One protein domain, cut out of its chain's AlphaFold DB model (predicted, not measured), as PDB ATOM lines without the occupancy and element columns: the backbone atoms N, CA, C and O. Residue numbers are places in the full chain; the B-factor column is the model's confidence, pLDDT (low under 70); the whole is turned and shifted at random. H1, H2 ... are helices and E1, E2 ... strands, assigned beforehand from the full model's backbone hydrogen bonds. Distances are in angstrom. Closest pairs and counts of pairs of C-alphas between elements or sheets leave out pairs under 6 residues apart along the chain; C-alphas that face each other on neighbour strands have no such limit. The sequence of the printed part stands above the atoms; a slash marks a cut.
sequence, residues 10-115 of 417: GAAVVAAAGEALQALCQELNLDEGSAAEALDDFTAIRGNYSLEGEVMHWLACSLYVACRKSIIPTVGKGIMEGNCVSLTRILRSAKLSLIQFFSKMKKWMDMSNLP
ATOM      1  N   GLY A  10      40.128   2.415 112.156       66.62
ATOM      2  CA  GLY A  10      39.447   2.931 110.965       66.62
ATOM      3  C   GLY A  10      40.225   2.696 109.663       66.62
ATOM      4  O   GLY A  10      39.637   2.276 108.665       66.62
ATOM      5  N   ALA A  11      41.544   2.912 109.674       73.38
ATOM      6  CA  ALA A  11      42.398   2.735 108.498       73.38
ATOM      7  C   ALA A  11      42.514   1.263 108.066       73.38
ATOM      8  O   ALA A  11      42.432   0.963 106.873       73.38
ATOM      9  N   ALA A  12      42.638   0.339 109.023       78.00
ATOM     10  CA  ALA A  12      42.717  -1.092 108.741       78.00
ATOM     11  C   ALA A  12      41.431  -1.624 108.090       78.00
ATOM     12  O   ALA A  12      41.491  -2.396 107.131       78.00
ATOM     13  N   VAL A  13      40.256  -1.176 108.550       76.38
ATOM     14  CA  VAL A  13      38.997  -1.631 107.947       76.38
ATOM     15  C   VAL A  13      38.744  -0.989 106.580       76.38
ATOM     16  O   VAL A  13      38.150  -1.637 105.721       76.38
ATOM     17  N   VAL A  14      39.197   0.243 106.331       82.06
ATOM     18  CA  VAL A  14      39.132   0.843 104.984       82.06
ATOM     19  C   VAL A  14      40.037   0.089 104.007       82.06
ATOM     20  O   VAL A  14      39.600  -0.210 102.899       82.06
ATOM     21  N   ALA A  15      41.243  -0.304 104.425       85.38
ATOM     22  CA  ALA A  15      42.129  -1.132 103.605       85.38
ATOM     23  C   ALA A  15      41.494  -2.496 103.276       85.38
ATOM     24  O   ALA A  15      41.408  -2.871 102.108       85.38
ATOM     25  N   ALA A  16      40.949  -3.190 104.283       87.31
ATOM     26  CA  ALA A  16      40.242  -4.456 104.081       87.31
ATOM     27  C   ALA A  16      38.990  -4.304 103.194       87.31
ATOM     28  O   ALA A  16      38.688  -5.176 102.382       87.31
ATOM     29  N   ALA A  17      38.263  -3.187 103.319       87.19
ATOM     30  CA  ALA A  17      37.132  -2.869 102.450       87.19
ATOM     31  C   ALA A  17      37.577  -2.633 100.998       87.19
ATOM     32  O   ALA A  17      36.896  -3.087 100.079       87.19
ATOM     33  N   GLY A  18      38.724  -1.981 100.794       88.81
ATOM     34  CA  GLY A  18      39.339  -1.795  99.482       88.81
ATOM     35  C   GLY A  18      39.707  -3.121  98.814       88.81
ATOM     36  O   GLY A  18      39.315  -3.354  97.673       88.81
ATOM     37  N   GLU A  19      40.372  -4.028  99.536       90.38
ATOM     38  CA  GLU A  19      40.705  -5.370  99.029       90.38
ATOM     39  C   GLU A  19      39.449  -6.172  98.665       90.38
ATOM     40  O   GLU A  19      39.372  -6.792  97.601       90.38
ATOM     41  N   ALA A  20      38.429  -6.128  99.524       90.25
ATOM     42  CA  ALA A  20      37.189  -6.855  99.302       90.25
ATOM     43  C   ALA A  20      36.381  -6.289  98.119       90.25
ATOM     44  O   ALA A  20      35.810  -7.053  97.335       90.25
ATOM     45  N   LEU A  21      36.372  -4.964  97.939       91.06
ATOM     46  CA  LEU A  21      35.775  -4.315  96.773       91.06
ATOM     47  C   LEU A  21      36.541  -4.651  95.490       91.06
ATOM     48  O   LEU A  21      35.920  -4.911  94.463       91.06
ATOM     49  N   GLN A  22      37.873  -4.699  95.538       90.19
ATOM     50  CA  GLN A  22      38.681  -5.072  94.383       90.19
ATOM     51  C   GLN A  22      38.399  -6.516  93.947       90.19
ATOM     52  O   GLN A  22      38.211  -6.767  92.756       90.19
ATOM     53  N   ALA A  23      38.297  -7.449  94.898       90.00
ATOM     54  CA  ALA A  23      37.900  -8.828  94.617       90.00
ATOM     55  C   ALA A  23      36.494  -8.903  93.989       90.00
ATOM     56  O   ALA A  23      36.296  -9.602  92.994       90.00
ATOM     57  N   LEU A  24      35.538  -8.126  94.515       90.12
ATOM     58  CA  LEU A  24      34.179  -8.031  93.974       90.12
ATOM     59  C   LEU A  24      34.170  -7.498  92.530       90.12
ATOM     60  O   LEU A  24      33.510  -8.065  91.661       90.12
ATOM     61  N   CYS A  25      34.927  -6.439  92.246       90.56
ATOM     62  CA  CYS A  25      35.027  -5.865  90.904       90.56
ATOM     63  C   CYS A  25      35.702  -6.818  89.908       90.56
ATOM     64  O   CYS A  25      35.254  -6.906  88.763       90.56
ATOM     65  N   GLN A  26      36.715  -7.580  90.338       89.00
ATOM     66  CA  GLN A  26      37.345  -8.616  89.513       89.00
ATOM     67  C   GLN A  26      36.362  -9.735  89.152       89.00
ATOM     68  O   GLN A  26      36.284 -10.127  87.990       89.00
ATOM     69  N   GLU A  27      35.567 -10.215  90.111       90.19
ATOM     70  CA  GLU A  27      34.543 -11.239  89.860       90.19
ATOM     71  C   GLU A  27      33.463 -10.749  88.879       90.19
ATOM     72  O   GLU A  27      32.975 -11.488  88.016       90.19
ATOM     73  N   LEU A  28      33.095  -9.472  88.987       88.69
ATOM     74  CA  LEU A  28      32.051  -8.866  88.169       88.69
ATOM     75  C   LEU A  28      32.548  -8.380  86.798       88.69
ATOM     76  O   LEU A  28      31.711  -8.160  85.919       88.69
ATOM     77  N   ASN A  29      33.868  -8.329  86.581       87.50
ATOM     78  CA  ASN A  29      34.542  -7.708  85.434       87.50
ATOM     79  C   ASN A  29      34.211  -6.210  85.289       87.50
ATOM     80  O   ASN A  29      33.875  -5.750  84.199       87.50
ATOM     81  N   LEU A  30      34.266  -5.467  86.398       86.00
ATOM     82  CA  LEU A  30      34.022  -4.021  86.426       86.00
ATOM     83  C   LEU A  30      35.315  -3.231  86.221       86.00
ATOM     84  O   LEU A  30      36.403  -3.694  86.566       86.00
ATOM     85  N   ASP A  31      35.182  -2.028  85.668       83.06
ATOM     86  CA  ASP A  31      36.302  -1.114  85.467       83.06
ATOM     87  C   ASP A  31      36.830  -0.528  86.789       83.06
ATOM     88  O   ASP A  31      36.111  -0.410  87.786       83.06
ATOM     89  N   GLU A  32      38.100  -0.123  86.776       83.75
ATOM     90  CA  GLU A  32      38.777   0.463  87.938       83.75
ATOM     91  C   GLU A  32      38.146   1.791  88.388       83.75
ATOM     92  O   GLU A  32      38.174   2.102  89.578       83.75
ATOM     93  N   GLY A  33      37.537   2.555  87.473       85.69
ATOM     94  CA  GLY A  33      36.882   3.826  87.783       85.69
ATOM     95  C   GLY A  33      35.643   3.637  88.654       85.69
ATOM     96  O   GLY A  33      35.517   4.285  89.691       85.69
ATOM     97  N   SER A  34      34.775   2.687  88.295       86.38
ATOM     98  CA  SER A  34      33.606   2.324  89.110       86.38
ATOM     99  C   SER A  34      34.004   1.808  90.500       86.38
ATOM    100  O   SER A  34      33.312   2.076  91.481       86.38
ATOM    101  N   ALA A  35      35.119   1.074  90.598       88.31
ATOM    102  CA  ALA A  35      35.646   0.588  91.872       88.31
ATOM    103  C   ALA A  35      36.173   1.734  92.751       88.31
ATOM    104  O   ALA A  35      35.874   1.776  93.944       88.31
ATOM    105  N   ALA A  36      36.924   2.670  92.165       90.31
ATOM    106  CA  ALA A  36      37.444   3.836  92.871       90.31
ATOM    107  C   ALA A  36      36.308   4.732  93.389       90.31
ATOM    108  O   ALA A  36      36.272   5.028  94.580       90.31
ATOM    109  N   GLU A  37      35.324   5.061  92.541       92.19
ATOM    110  CA  GLU A  37      34.164   5.867  92.952       92.19
ATOM    111  C   GLU A  37      33.388   5.193  94.093       92.19
ATOM    112  O   GLU A  37      33.044   5.833  95.086       92.19
ATOM    113  N   ALA A  38      33.157   3.880  93.999       94.38
ATOM    114  CA  ALA A  38      32.464   3.140  95.046       94.38
ATOM    115  C   ALA A  38      33.237   3.118  96.378       94.38
ATOM    116  O   ALA A  38      32.613   3.140  97.447       94.38
ATOM    117  N   LEU A  39      34.572   3.063  96.341       94.12
ATOM    118  CA  LEU A  39      35.407   3.097  97.543       94.12
ATOM    119  C   LEU A  39      35.437   4.489  98.179       94.12
ATOM    120  O   LEU A  39      35.359   4.598  99.406       94.12
ATOM    121  N   ASP A  40      35.514   5.533  97.356       94.31
ATOM    122  CA  ASP A  40      35.505   6.926  97.796       94.31
ATOM    123  C   ASP A  40      34.171   7.269  98.473       94.31
ATOM    124  O   ASP A  40      34.163   7.724  99.624       94.31
ATOM    125  N   ASP A  41      33.043   6.942  97.826       94.12
ATOM    126  CA  ASP A  41      31.699   7.124  98.388       94.12
ATOM    127  C   ASP A  41      31.558   6.346  99.714       94.12
ATOM    128  O   ASP A  41      31.067   6.876 100.715       94.12
ATOM    129  N   PHE A  42      32.052   5.104  99.784       95.25
ATOM    130  CA  PHE A  42      32.019   4.307 101.014       95.25
ATOM    131  C   PHE A  42      32.844   4.904 102.150       95.25
ATOM    132  O   PHE A  42      32.367   4.971 103.288       95.25
ATOM    133  N   THR A  43      34.057   5.355 101.855       93.75
ATOM    134  CA  THR A  43      34.954   5.942 102.853       93.75
ATOM    135  C   THR A  43      34.373   7.246 103.397       93.75
ATOM    136  O   THR A  43      34.366   7.457 104.612       93.75
ATOM    137  N   ALA A  44      33.789   8.076 102.524       93.94
ATOM    138  CA  ALA A  44      33.118   9.312 102.911       93.94
ATOM    139  C   ALA A  44      31.909   9.064 103.829       93.94
ATOM    140  O   ALA A  44      31.765   9.721 104.864       93.94
ATOM    141  N   ILE A  45      31.049   8.093 103.497       94.19
ATOM    142  CA  ILE A  45      29.880   7.759 104.324       94.19
ATOM    143  C   ILE A  45      30.304   7.183 105.672       94.19
ATOM    144  O   ILE A  45      29.777   7.593 106.706       94.19
ATOM    145  N   ARG A  46      31.284   6.280 105.688       91.50
ATOM    146  CA  ARG A  46      31.784   5.673 106.924       91.50
ATOM    147  C   ARG A  46      32.414   6.690 107.880       91.50
ATOM    148  O   ARG A  46      32.346   6.497 109.089       91.50
ATOM    149  N   GLY A  47      33.003   7.765 107.358       90.62
ATOM    150  CA  GLY A  47      33.527   8.858 108.181       90.62
ATOM    151  C   GLY A  47      32.444   9.614 108.962       90.62
ATOM    152  O   GLY A  47      32.726  10.148 110.029       90.62
ATOM    153  N   ASN A  48      31.205   9.627 108.456       91.25
ATOM    154  CA  ASN A  48      30.091  10.391 109.027       91.25
ATOM    155  C   ASN A  48      29.035   9.521 109.730       91.25
ATOM    156  O   ASN A  48      28.272  10.026 110.552       91.25
ATOM    157  N   TYR A  49      28.972   8.226 109.413       91.88
ATOM    158  CA  TYR A  49      27.938   7.309 109.889       91.88
ATOM    159  C   TYR A  49      28.522   5.980 110.375       91.88
ATOM    160  O   TYR A  49      29.449   5.426 109.786       91.88
ATOM    161  N   SER A  50      27.898   5.406 111.408       89.88
ATOM    162  CA  SER A  50      28.170   4.028 111.824       89.88
ATOM    163  C   SER A  50      27.441   3.041 110.907       89.88
ATOM    164  O   SER A  50      26.209   2.992 110.871       89.88
ATOM    165  N   LEU A  51      28.204   2.253 110.150       90.88
ATOM    166  CA  LEU A  51      27.680   1.281 109.191       90.88
ATOM    167  C   LEU A  51      27.521  -0.102 109.836       90.88
ATOM    168  O   LEU A  51      28.429  -0.929 109.802       90.88
ATOM    169  N   GLU A  52      26.345  -0.376 110.398       86.69
ATOM    170  CA  GLU A  52      26.055  -1.656 111.058       86.69
ATOM    171  C   GLU A  52      25.876  -2.835 110.075       86.69
ATOM    172  O   GLU A  52      25.278  -2.710 108.994       86.69
ATOM    173  N   GLY A  53      26.331  -4.024 110.484       86.94
ATOM    174  CA  GLY A  53      26.236  -5.273 109.718       86.94
ATOM    175  C   GLY A  53      27.462  -5.556 108.846       86.94
ATOM    176  O   GLY A  53      28.556  -5.073 109.122       86.94
ATOM    177  N   GLU A  54      27.295  -6.368 107.799       89.69
ATOM    178  CA  GLU A  54      28.415  -6.758 106.932       89.69
ATOM    179  C   GLU A  54      28.876  -5.602 106.034       89.69
ATOM    180  O   GLU A  54      28.080  -4.997 105.309       89.69
ATOM    181  N   VAL A  55      30.188  -5.336 106.049       91.81
ATOM    182  CA  VAL A  55      30.843  -4.302 105.228       91.81
ATOM    183  C   VAL A  55      30.588  -4.534 103.737       91.81
ATOM    184  O   VAL A  55      30.259  -3.590 103.019       91.81
ATOM    185  N   MET A  56      30.635  -5.794 103.289       93.69
ATOM    186  CA  MET A  56      30.380  -6.168 101.893       93.69
ATOM    187  C   MET A  56      29.012  -5.722 101.384       93.69
ATOM    188  O   MET A  56      28.879  -5.363 100.218       93.69
ATOM    189  N   HIS A  57      27.993  -5.684 102.242       95.06
ATOM    190  CA  HIS A  57      26.655  -5.264 101.821       95.06
ATOM    191  C   HIS A  57      26.578  -3.760 101.560       95.06
ATOM    192  O   HIS A  57      25.847  -3.318 100.678       95.06
ATOM    193  N   TRP A  58      27.325  -2.968 102.330       95.94
ATOM    194  CA  TRP A  58      27.427  -1.525 102.121       95.94
ATOM    195  C   TRP A  58      28.274  -1.203 100.891       95.94
ATOM    196  O   TRP A  58      27.872  -0.363 100.089       95.94
ATOM    197  N   LEU A  59      29.372  -1.937 100.687       95.50
ATOM    198  CA  LEU A  59      30.161  -1.866  99.457       95.50
ATOM    199  C   LEU A  59      29.323  -2.227  98.226       95.50
ATOM    200  O   LEU A  59      29.400  -1.525  97.228       95.50
ATOM    201  N   ALA A  60      28.459  -3.242  98.306       96.06
ATOM    202  CA  ALA A  60      27.539  -3.589  97.221       96.06
ATOM    203  C   ALA A  60      26.541  -2.459  96.901       96.06
ATOM    204  O   ALA A  60      26.260  -2.212  95.729       96.06
ATOM    205  N   CYS A  61      26.031  -1.746  97.916       96.50
ATOM    206  CA  CYS A  61      25.178  -0.568  97.706       96.50
ATOM    207  C   CYS A  61      25.956   0.564  97.020       96.50
ATOM    208  O   CYS A  61      25.478   1.116  96.031       96.50
ATOM    209  N   SER A  62      27.166   0.863  97.507       95.88
ATOM    210  CA  SER A  62      28.054   1.868  96.913       95.88
ATOM    211  C   SER A  62      28.380   1.544  95.455       95.88
ATOM    212  O   SER A  62      28.184   2.360  94.556       95.88
ATOM    213  N   LEU A  63      28.779   0.295  95.201       94.75
ATOM    214  CA  LEU A  63      29.127  -0.202  93.877       94.75
ATOM    215  C   LEU A  63      27.942  -0.145  92.919       94.75
ATOM    216  O   LEU A  63      28.113   0.249  91.768       94.75
ATOM    217  N   TYR A  64      26.737  -0.493  93.380       94.12
ATOM    218  CA  TYR A  64      25.531  -0.355  92.571       94.12
ATOM    219  C   TYR A  64      25.304   1.103  92.146       94.12
ATOM    220  O   TYR A  64      25.029   1.362  90.976       94.12
ATOM    221  N   VAL A  65      25.465   2.060  93.067       93.62
ATOM    222  CA  VAL A  65      25.332   3.495  92.770       93.62
ATOM    223  C   VAL A  65      26.378   3.951  91.754       93.62
ATOM    224  O   VAL A  65      25.994   4.518  90.732       93.62
ATOM    225  N   ALA A  66      27.660   3.658  91.987       92.44
ATOM    226  CA  ALA A  66      28.752   4.004  91.072       92.44
ATOM    227  C   ALA A  66      28.517   3.413  89.670       92.44
ATOM    228  O   ALA A  66      28.508   4.125  88.665       92.44
ATOM    229  N   CYS A  67      28.164   2.125  89.599       90.38
ATOM    230  CA  CYS A  67      27.844   1.460  88.337       90.38
ATOM    231  C   CYS A  67      26.678   2.120  87.599       90.38
ATOM    232  O   CYS A  67      26.640   2.062  86.374       90.38
ATOM    233  N   ARG A  68      25.708   2.711  88.309       87.50
ATOM    234  CA  ARG A  68      24.549   3.373  87.695       87.50
ATOM    235  C   ARG A  68      24.793   4.832  87.312       87.50
ATOM    236  O   ARG A  68      24.035   5.321  86.477       87.50
ATOM    237  N   LYS A  69      25.801   5.491  87.889       82.94
ATOM    238  CA  LYS A  69      26.285   6.817  87.473       82.94
ATOM    239  C   LYS A  69      27.250   6.734  86.282       82.94
ATOM    240  O   LYS A  69      27.337   7.682  85.505       82.94
ATOM    241  N   SER A  70      27.951   5.609  86.133       75.31
ATOM    242  CA  SER A  70      28.918   5.386  85.055       75.31
ATOM    243  C   SER A  70      28.269   5.364  83.664       75.31
ATOM    244  O   SER A  70      27.136   4.905  83.481       75.31
ATOM    245  N   ILE A  71      29.014   5.849  82.670       70.12
ATOM    246  CA  ILE A  71      28.636   5.851  81.256       70.12
ATOM    247  C   ILE A  71      29.743   5.142  80.477       70.12
ATOM    248  O   ILE A  71      30.882   5.606  80.448       70.12
ATOM    249  N   ILE A  72      29.399   4.048  79.798       66.75
ATOM    250  CA  ILE A  72      30.346   3.262  79.001       66.75
ATOM    251  C   ILE A  72      30.117   3.460  77.494       66.75
ATOM    252  O   ILE A  72      28.980   3.392  77.015       66.75
ATOM    253  N   PRO A  73      31.173   3.678  76.691       62.00
ATOM    254  CA  PRO A  73      31.079   3.620  75.235       62.00
ATOM    255  C   PRO A  73      30.837   2.177  74.765       62.00
ATOM    256  O   PRO A  73      31.592   1.271  75.109       62.00
ATOM    257  N   THR A  74      29.817   1.951  73.937       62.59
ATOM    258  CA  THR A  74      29.507   0.636  73.352       62.59
ATOM    259  C   THR A  74      29.838   0.591  71.861       62.59
ATOM    260  O   THR A  74      29.631   1.556  71.119       62.59
ATOM    261  N   VAL A  75      30.328  -0.559  71.386       57.69
ATOM    262  CA  VAL A  75      30.603  -0.772  69.958       57.69
ATOM    263  C   VAL A  75      29.272  -0.846  69.200       57.69
ATOM    264  O   VAL A  75      28.520  -1.807  69.332       57.69
ATOM    265  N   GLY A  76      28.969   0.182  68.402       54.31
ATOM    266  CA  GLY A  76      27.831   0.203  67.473       54.31
ATOM    267  C   GLY A  76      26.505   0.775  68.000       54.31
ATOM    268  O   GLY A  76      25.620   1.011  67.181       54.31
ATOM    269  N   LYS A  77      26.350   1.044  69.308       54.09
ATOM    270  CA  LYS A  77      25.120   1.633  69.896       54.09
ATOM    271  C   LYS A  77      25.321   2.977  70.624       54.09
ATOM    272  O   LYS A  77      24.348   3.535  71.119       54.09
ATOM    273  N   GLY A  78      26.534   3.540  70.632       66.94
ATOM    274  CA  GLY A  78      26.823   4.831  71.277       66.94
ATOM    275  C   GLY A  78      27.201   4.686  72.755       66.94
ATOM    276  O   GLY A  78      27.779   3.675  73.144       66.94
ATOM    277  N   ILE A  79      26.914   5.698  73.572       61.91
ATOM    278  CA  ILE A  79      27.165   5.707  75.026       61.91
ATOM    279  C   ILE A  79      25.981   5.071  75.766       61.91
ATOM    280  O   ILE A  79      24.834   5.411  75.488       61.91
ATOM    281  N   MET A  80      26.256   4.145  76.685       64.44
ATOM    282  CA  MET A  80      25.257   3.459  77.506       64.44
ATOM    283  C   MET A  80      25.439   3.828  78.977       64.44
ATOM    284  O   MET A  80      26.546   3.762  79.502       64.44
ATOM    285  N   GLU A  81      24.347   4.198  79.645       65.12
ATOM    286  CA  GLU A  81      24.328   4.404  81.094       65.12
ATOM    287  C   GLU A  81      24.339   3.064  81.832       65.12
ATOM    288  O   GLU A  81      23.406   2.260  81.710       65.12
ATOM    289  N   GLY A  82      25.341   2.851  82.676       68.50
ATOM    290  CA  GLY A  82      25.534   1.605  83.403       68.50
ATOM    291  C   GLY A  82      26.878   0.952  83.098       68.50
ATOM    292  O   GLY A  82      27.496   1.232  82.081       68.50
ATOM    293  N   ASN A  83      27.287   0.006  83.943       74.94
ATOM    294  CA  ASN A  83      28.531  -0.750  83.764       74.94
ATOM    295  C   ASN A  83      28.313  -2.211  83.316       74.94
ATOM    296  O   ASN A  83      29.004  -3.117  83.769       74.94
ATOM    297  N   CYS A  84      27.289  -2.480  82.491       80.38
ATOM    298  CA  CYS A  84      26.965  -3.836  82.002       80.38
ATOM    299  C   CYS A  84      26.881  -4.914  83.105       80.38
ATOM    300  O   CYS A  84      27.232  -6.075  82.882       80.38
ATOM    301  N   VAL A  85      26.414  -4.552  84.300       86.06
ATOM    302  CA  VAL A  85      26.246  -5.473  85.424       86.06
ATOM    303  C   VAL A  85      24.818  -5.389  85.943       86.06
ATOM    304  O   VAL A  85      24.268  -4.303  86.132       86.06
ATOM    305  N   SER A  86      24.191  -6.548  86.139       90.88
ATOM    306  CA  SER A  86      22.863  -6.620  86.740       90.88
ATOM    307  C   SER A  86      22.962  -6.533  88.258       90.88
ATOM    308  O   SER A  86      23.941  -7.000  88.852       90.88
ATOM    309  N   LEU A  87      21.917  -6.005  88.899       94.25
ATOM    310  CA  LEU A  87      21.843  -5.974  90.359       94.25
ATOM    311  C   LEU A  87      22.032  -7.384  90.936       94.25
ATOM    312  O   LEU A  87      22.824  -7.579  91.852       94.25
ATOM    313  N   THR A  88      21.376  -8.389  90.350       93.44
ATOM    314  CA  THR A  88      21.462  -9.784  90.806       93.44
ATOM    315  C   THR A  88      22.894 -10.312  90.843       93.44
ATOM    316  O   THR A  88      23.237 -11.046  91.765       93.44
ATOM    317  N   ARG A  89      23.751  -9.936  89.880       93.31
ATOM    318  CA  ARG A  89      25.160 -10.359  89.888       93.31
ATOM    319  C   ARG A  89      25.931  -9.721  91.043       93.31
ATOM    320  O   ARG A  89      26.587 -10.454  91.770       93.31
ATOM    321  N   ILE A  90      25.786  -8.408  91.255       94.75
ATOM    322  CA  ILE A  90      26.413  -7.701  92.391       94.75
ATOM    323  C   ILE A  90      26.002  -8.351  93.716       94.75
ATOM    324  O   ILE A  90      26.838  -8.655  94.564       94.75
ATOM    325  N   LEU A  91      24.700  -8.586  93.876       95.69
ATOM    326  CA  LEU A  91      24.115  -9.134  95.093       95.69
ATOM    327  C   LEU A  91      24.578 -10.560  95.390       95.69
ATOM    328  O   LEU A  91      24.924 -10.858  96.533       95.69
ATOM    329  N   ARG A  92      24.650 -11.418  94.368       94.00
ATOM    330  CA  ARG A  92      25.143 -12.793  94.506       94.00
ATOM    331  C   ARG A  92      26.595 -12.824  94.986       94.00
ATOM    332  O   ARG A  92      26.887 -13.511  95.961       94.00
ATOM    333  N   SER A  93      27.474 -12.043  94.359       93.31
ATOM    334  CA  SER A  93      28.891 -11.963  94.744       93.31
ATOM    335  C   SER A  93      29.072 -11.386  96.157       93.31
ATOM    336  O   SER A  93      29.930 -11.831  96.914       93.31
ATOM    337  N   ALA A  94      28.199 -10.461  96.568       93.81
ATOM    338  CA  ALA A  94      28.190  -9.896  97.919       93.81
ATOM    339  C   ALA A  94      27.434 -10.740  98.967       93.81
ATOM    340  O   ALA A  94      27.393 -10.341 100.132       93.81
ATOM    341  N   LYS A  95      26.813 -11.867  98.578       93.19
ATOM    342  CA  LYS A  95      25.917 -12.682  99.427       93.19
ATOM    343  C   LYS A  95      24.839 -11.849 100.129       93.19
ATOM    344  O   LYS A  95      24.511 -12.064 101.296       93.19
ATOM    345  N   LEU A  96      24.307 -10.866  99.411       93.94
ATOM    346  CA  LEU A  96      23.280  -9.948  99.882       93.94
ATOM    347  C   LEU A  96      21.964 -10.290  99.190       93.94
ATOM    348  O   LEU A  96      21.878 -10.203  97.971       93.94
ATOM    349  N   SER A  97      20.923 -10.648  99.941       94.56
ATOM    350  CA  SER A  97      19.621 -10.925  99.319       94.56
ATOM    351  C   SER A  97      18.955  -9.654  98.773       94.56
ATOM    352  O   SER A  97      19.181  -8.554  99.288       94.56
ATOM    353  N   LEU A  98      18.078  -9.793  97.774       94.19
ATOM    354  CA  LEU A  98      17.314  -8.670  97.202       94.19
ATOM    355  C   LEU A  98      16.533  -7.880  98.263       94.19
ATOM    356  O   LEU A  98      16.562  -6.650  98.271       94.19
ATOM    357  N   ILE A  99      15.874  -8.567  99.199       91.50
ATOM    358  CA  ILE A  99      15.102  -7.908 100.266       91.50
ATOM    359  C   ILE A  99      16.019  -7.101 101.195       91.50
ATOM    360  O   ILE A  99      15.700  -5.966 101.565       91.50
ATOM    361  N   GLN A 100      17.174  -7.659 101.570       92.44
ATOM    362  CA  GLN A 100      18.154  -6.942 102.389       92.44
ATOM    363  C   GLN A 100      18.743  -5.745 101.638       92.44
ATOM    364  O   GLN A 100      18.938  -4.689 102.248       92.44
ATOM    365  N   PHE A 101      18.986  -5.886 100.331       95.81
ATOM    366  CA  PHE A 101      19.448  -4.796  99.480       95.81
ATOM    367  C   PHE A 101      18.488  -3.611  99.528       95.81
ATOM    368  O   PHE A 101      18.939  -2.517  99.840       95.81
ATOM    369  N   PHE A 102      17.176  -3.793  99.332       94.94
ATOM    370  CA  PHE A 102      16.240  -2.658  99.374       94.94
ATOM    371  C   PHE A 102      16.248  -1.921 100.722       94.94
ATOM    372  O   PHE A 102      16.181  -0.691 100.756       94.94
ATOM    373  N   SER A 103      16.390  -2.640 101.842       92.12
ATOM    374  CA  SER A 103      16.499  -2.018 103.171       92.12
ATOM    375  C   SER A 103      17.799  -1.220 103.329       92.12
ATOM    376  O   SER A 103      17.780  -0.068 103.769       92.12
ATOM    377  N   LYS A 104      18.938  -1.803 102.936       94.56
ATOM    378  CA  LYS A 104      20.251  -1.143 103.023       94.56
ATOM    379  C   LYS A 104      20.385   0.016 102.042       94.56
ATOM    380  O   LYS A 104      20.865   1.075 102.433       94.56
ATOM    381  N   MET A 105      19.898  -0.146 100.817       96.06
ATOM    382  CA  MET A 105      19.936   0.871  99.776       96.06
ATOM    383  C   MET A 105      19.148   2.113 100.194       96.06
ATOM    384  O   MET A 105      19.648   3.213 100.020       96.06
ATOM    385  N   LYS A 106      17.979   1.976 100.838       94.75
ATOM    386  CA  LYS A 106      17.243   3.132 101.392       94.75
ATOM    387  C   LYS A 106      18.088   3.941 102.373       94.75
ATOM    388  O   LYS A 106      18.253   5.141 102.188       94.75
ATOM    389  N   LYS A 107      18.705   3.263 103.348       95.12
ATOM    390  CA  LYS A 107      19.626   3.907 104.298       95.12
ATOM    391  C   LYS A 107      20.800   4.561 103.575       95.12
ATOM    392  O   LYS A 107      21.166   5.684 103.895       95.12
ATOM    393  N   TRP A 108      21.379   3.876 102.589       96.38
ATOM    394  CA  TRP A 108      22.480   4.408 101.795       96.38
ATOM    395  C   TRP A 108      22.089   5.683 101.048       96.38
ATOM    396  O   TRP A 108      22.824   6.664 101.115       96.38
ATOM    397  N   MET A 109      20.929   5.699 100.383       95.44
ATOM    398  CA  MET A 109      20.415   6.881  99.683       95.44
ATOM    399  C   MET A 109      20.248   8.068 100.628       95.44
ATOM    400  O   MET A 109      20.585   9.190 100.257       95.44
ATOM    401  N   ASP A 110      19.751   7.825 101.842       94.56
ATOM    402  CA  ASP A 110      19.583   8.852 102.872       94.56
ATOM    403  C   ASP A 110      20.929   9.401 103.354       94.56
ATOM    404  O   ASP A 110      21.115  10.614 103.376       94.56
ATOM    405  N   MET A 111      21.891   8.524 103.653       95.81
ATOM    406  CA  MET A 111      23.223   8.924 104.124       95.81
ATOM    407  C   MET A 111      24.032   9.678 103.059       95.81
ATOM    408  O   MET A 111      24.733  10.631 103.387       95.81
ATOM    409  N   SER A 112      23.933   9.255 101.793       93.75
ATOM    410  CA  SER A 112      24.671   9.834 100.655       93.75
ATOM    411  C   SER A 112      23.933  10.960  99.936       93.75
ATOM    412  O   SER A 112      24.458  11.524  98.981       93.75
ATOM    413  N   ASN A 113      22.731  11.312 100.403       93.06
ATOM    414  CA  ASN A 113      21.895  12.363  99.829       93.06
ATOM    415  C   ASN A 113      21.714  12.226  98.302       93.06
ATOM    416  O   ASN A 113      21.875  13.193  97.553       93.06
ATOM    417  N   LEU A 114      21.400  11.012  97.825       93.88
ATOM    418  CA  LEU A 114      21.248  10.780  96.385       93.88
ATOM    419  C   LEU A 114      20.080  11.591  95.790       93.88
ATOM    420  O   LEU A 114      19.056  11.769  96.469       93.88
ATOM    421  N   PRO A 115      20.195  12.026  94.517       93.44
ATOM    422  CA  PRO A 115      19.157  12.787  93.829       93.44
ATOM    423  C   PRO A 115      17.806  12.069  93.789       93.44
ATOM    424  O   PRO A 115      17.736  10.837  93.740       93.44
TER     425      PRO A 115
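AT A GLANCE: This is residues 10 to 115 of the 417 residues of the protein "DUF3452 domain-containing protein" of Marmota monax (UniProt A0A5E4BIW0). Helix H3 forms the core of a small helical body, with the helical hairpin of H1 and H2 packed on one side of it, H5 crossing it on another and the short H4 beside it. A small two-stranded hairpin, E1 and E2, sticks out past the end of H3 and makes much of the length. The printed part has 106 residues, with five named helices and two named strands in the order H1, H2, H3, E1, E2, H4, H5; the sheet, E1 - E2, is antiparallel and the class is mostly helix. The whole is compact, with a radius of gyration of the C-alphas of 13.5 A, and elongated, spanning 44 by 26 by 24 A.

IN THESE COORDINATES: H1, residues 10 to 28, begins with C-alpha 10 at (39.447, 2.931, 110.965) and is 26.7 A long. H2, residues 32 to 48, is 24.9 A long. H3, residues 55 to 69, is 21.4 A long. E1, residues 71 to 74, and E2, residues 78 to 81, are followed by H4, residues 87 to 93. H5, residues 98 to 112, is 20.2 A long and ends with C-alpha 112 at (24.671, 9.834, 100.655).

HOW THE PARTS SIT: H3 is the hub, touching the four other helices. It touches H2 at a steep tilt of 56 degrees, opposite ways, with the C-alphas of Ala 38 and Leu 63 closest at 4.9 A. Residues 57 to 62 of H3 touch H5, only just about perpendicular at 72 degrees; the closest C-alphas, of Cys 61 and Met 105, are 5.8 A apart. Residues 60 to 64 of H3 touch H4, closest at the C-alphas of Ala 60 and Ile 90, 6.4 A apart. Residues 17 to 21 of H1 touch residues 55 to 59 of H3, closest at the C-alphas of Leu 21 and Leu 59, 6.7 A apart. H1 and H2 form a helical hairpin at a shallow tilt of 32 degrees, closest at the C-alphas of Cys 25 and Ala 35, 6.6 A apart. H1 and H5 are apart. E1 and E2 form an antiparallel hairpin, with N 72 and O 80 at 2.9 A and N 74 and O 78 at 2.8 A, within hydrogen-bond range. In H1, H3, H4 and H5 every O i to N i+4 pair is within hydrogen-bond range; in H2 12 of 13 are.

THE WHOLE: The two C-alphas farthest apart, those of Gly 10 and Gly 76, are 45.1 A apart. The printed part has no cut and no long link. The mean pLDDT of the printed part is 87.4; residue 10 and residues 72 to 82 are under 70.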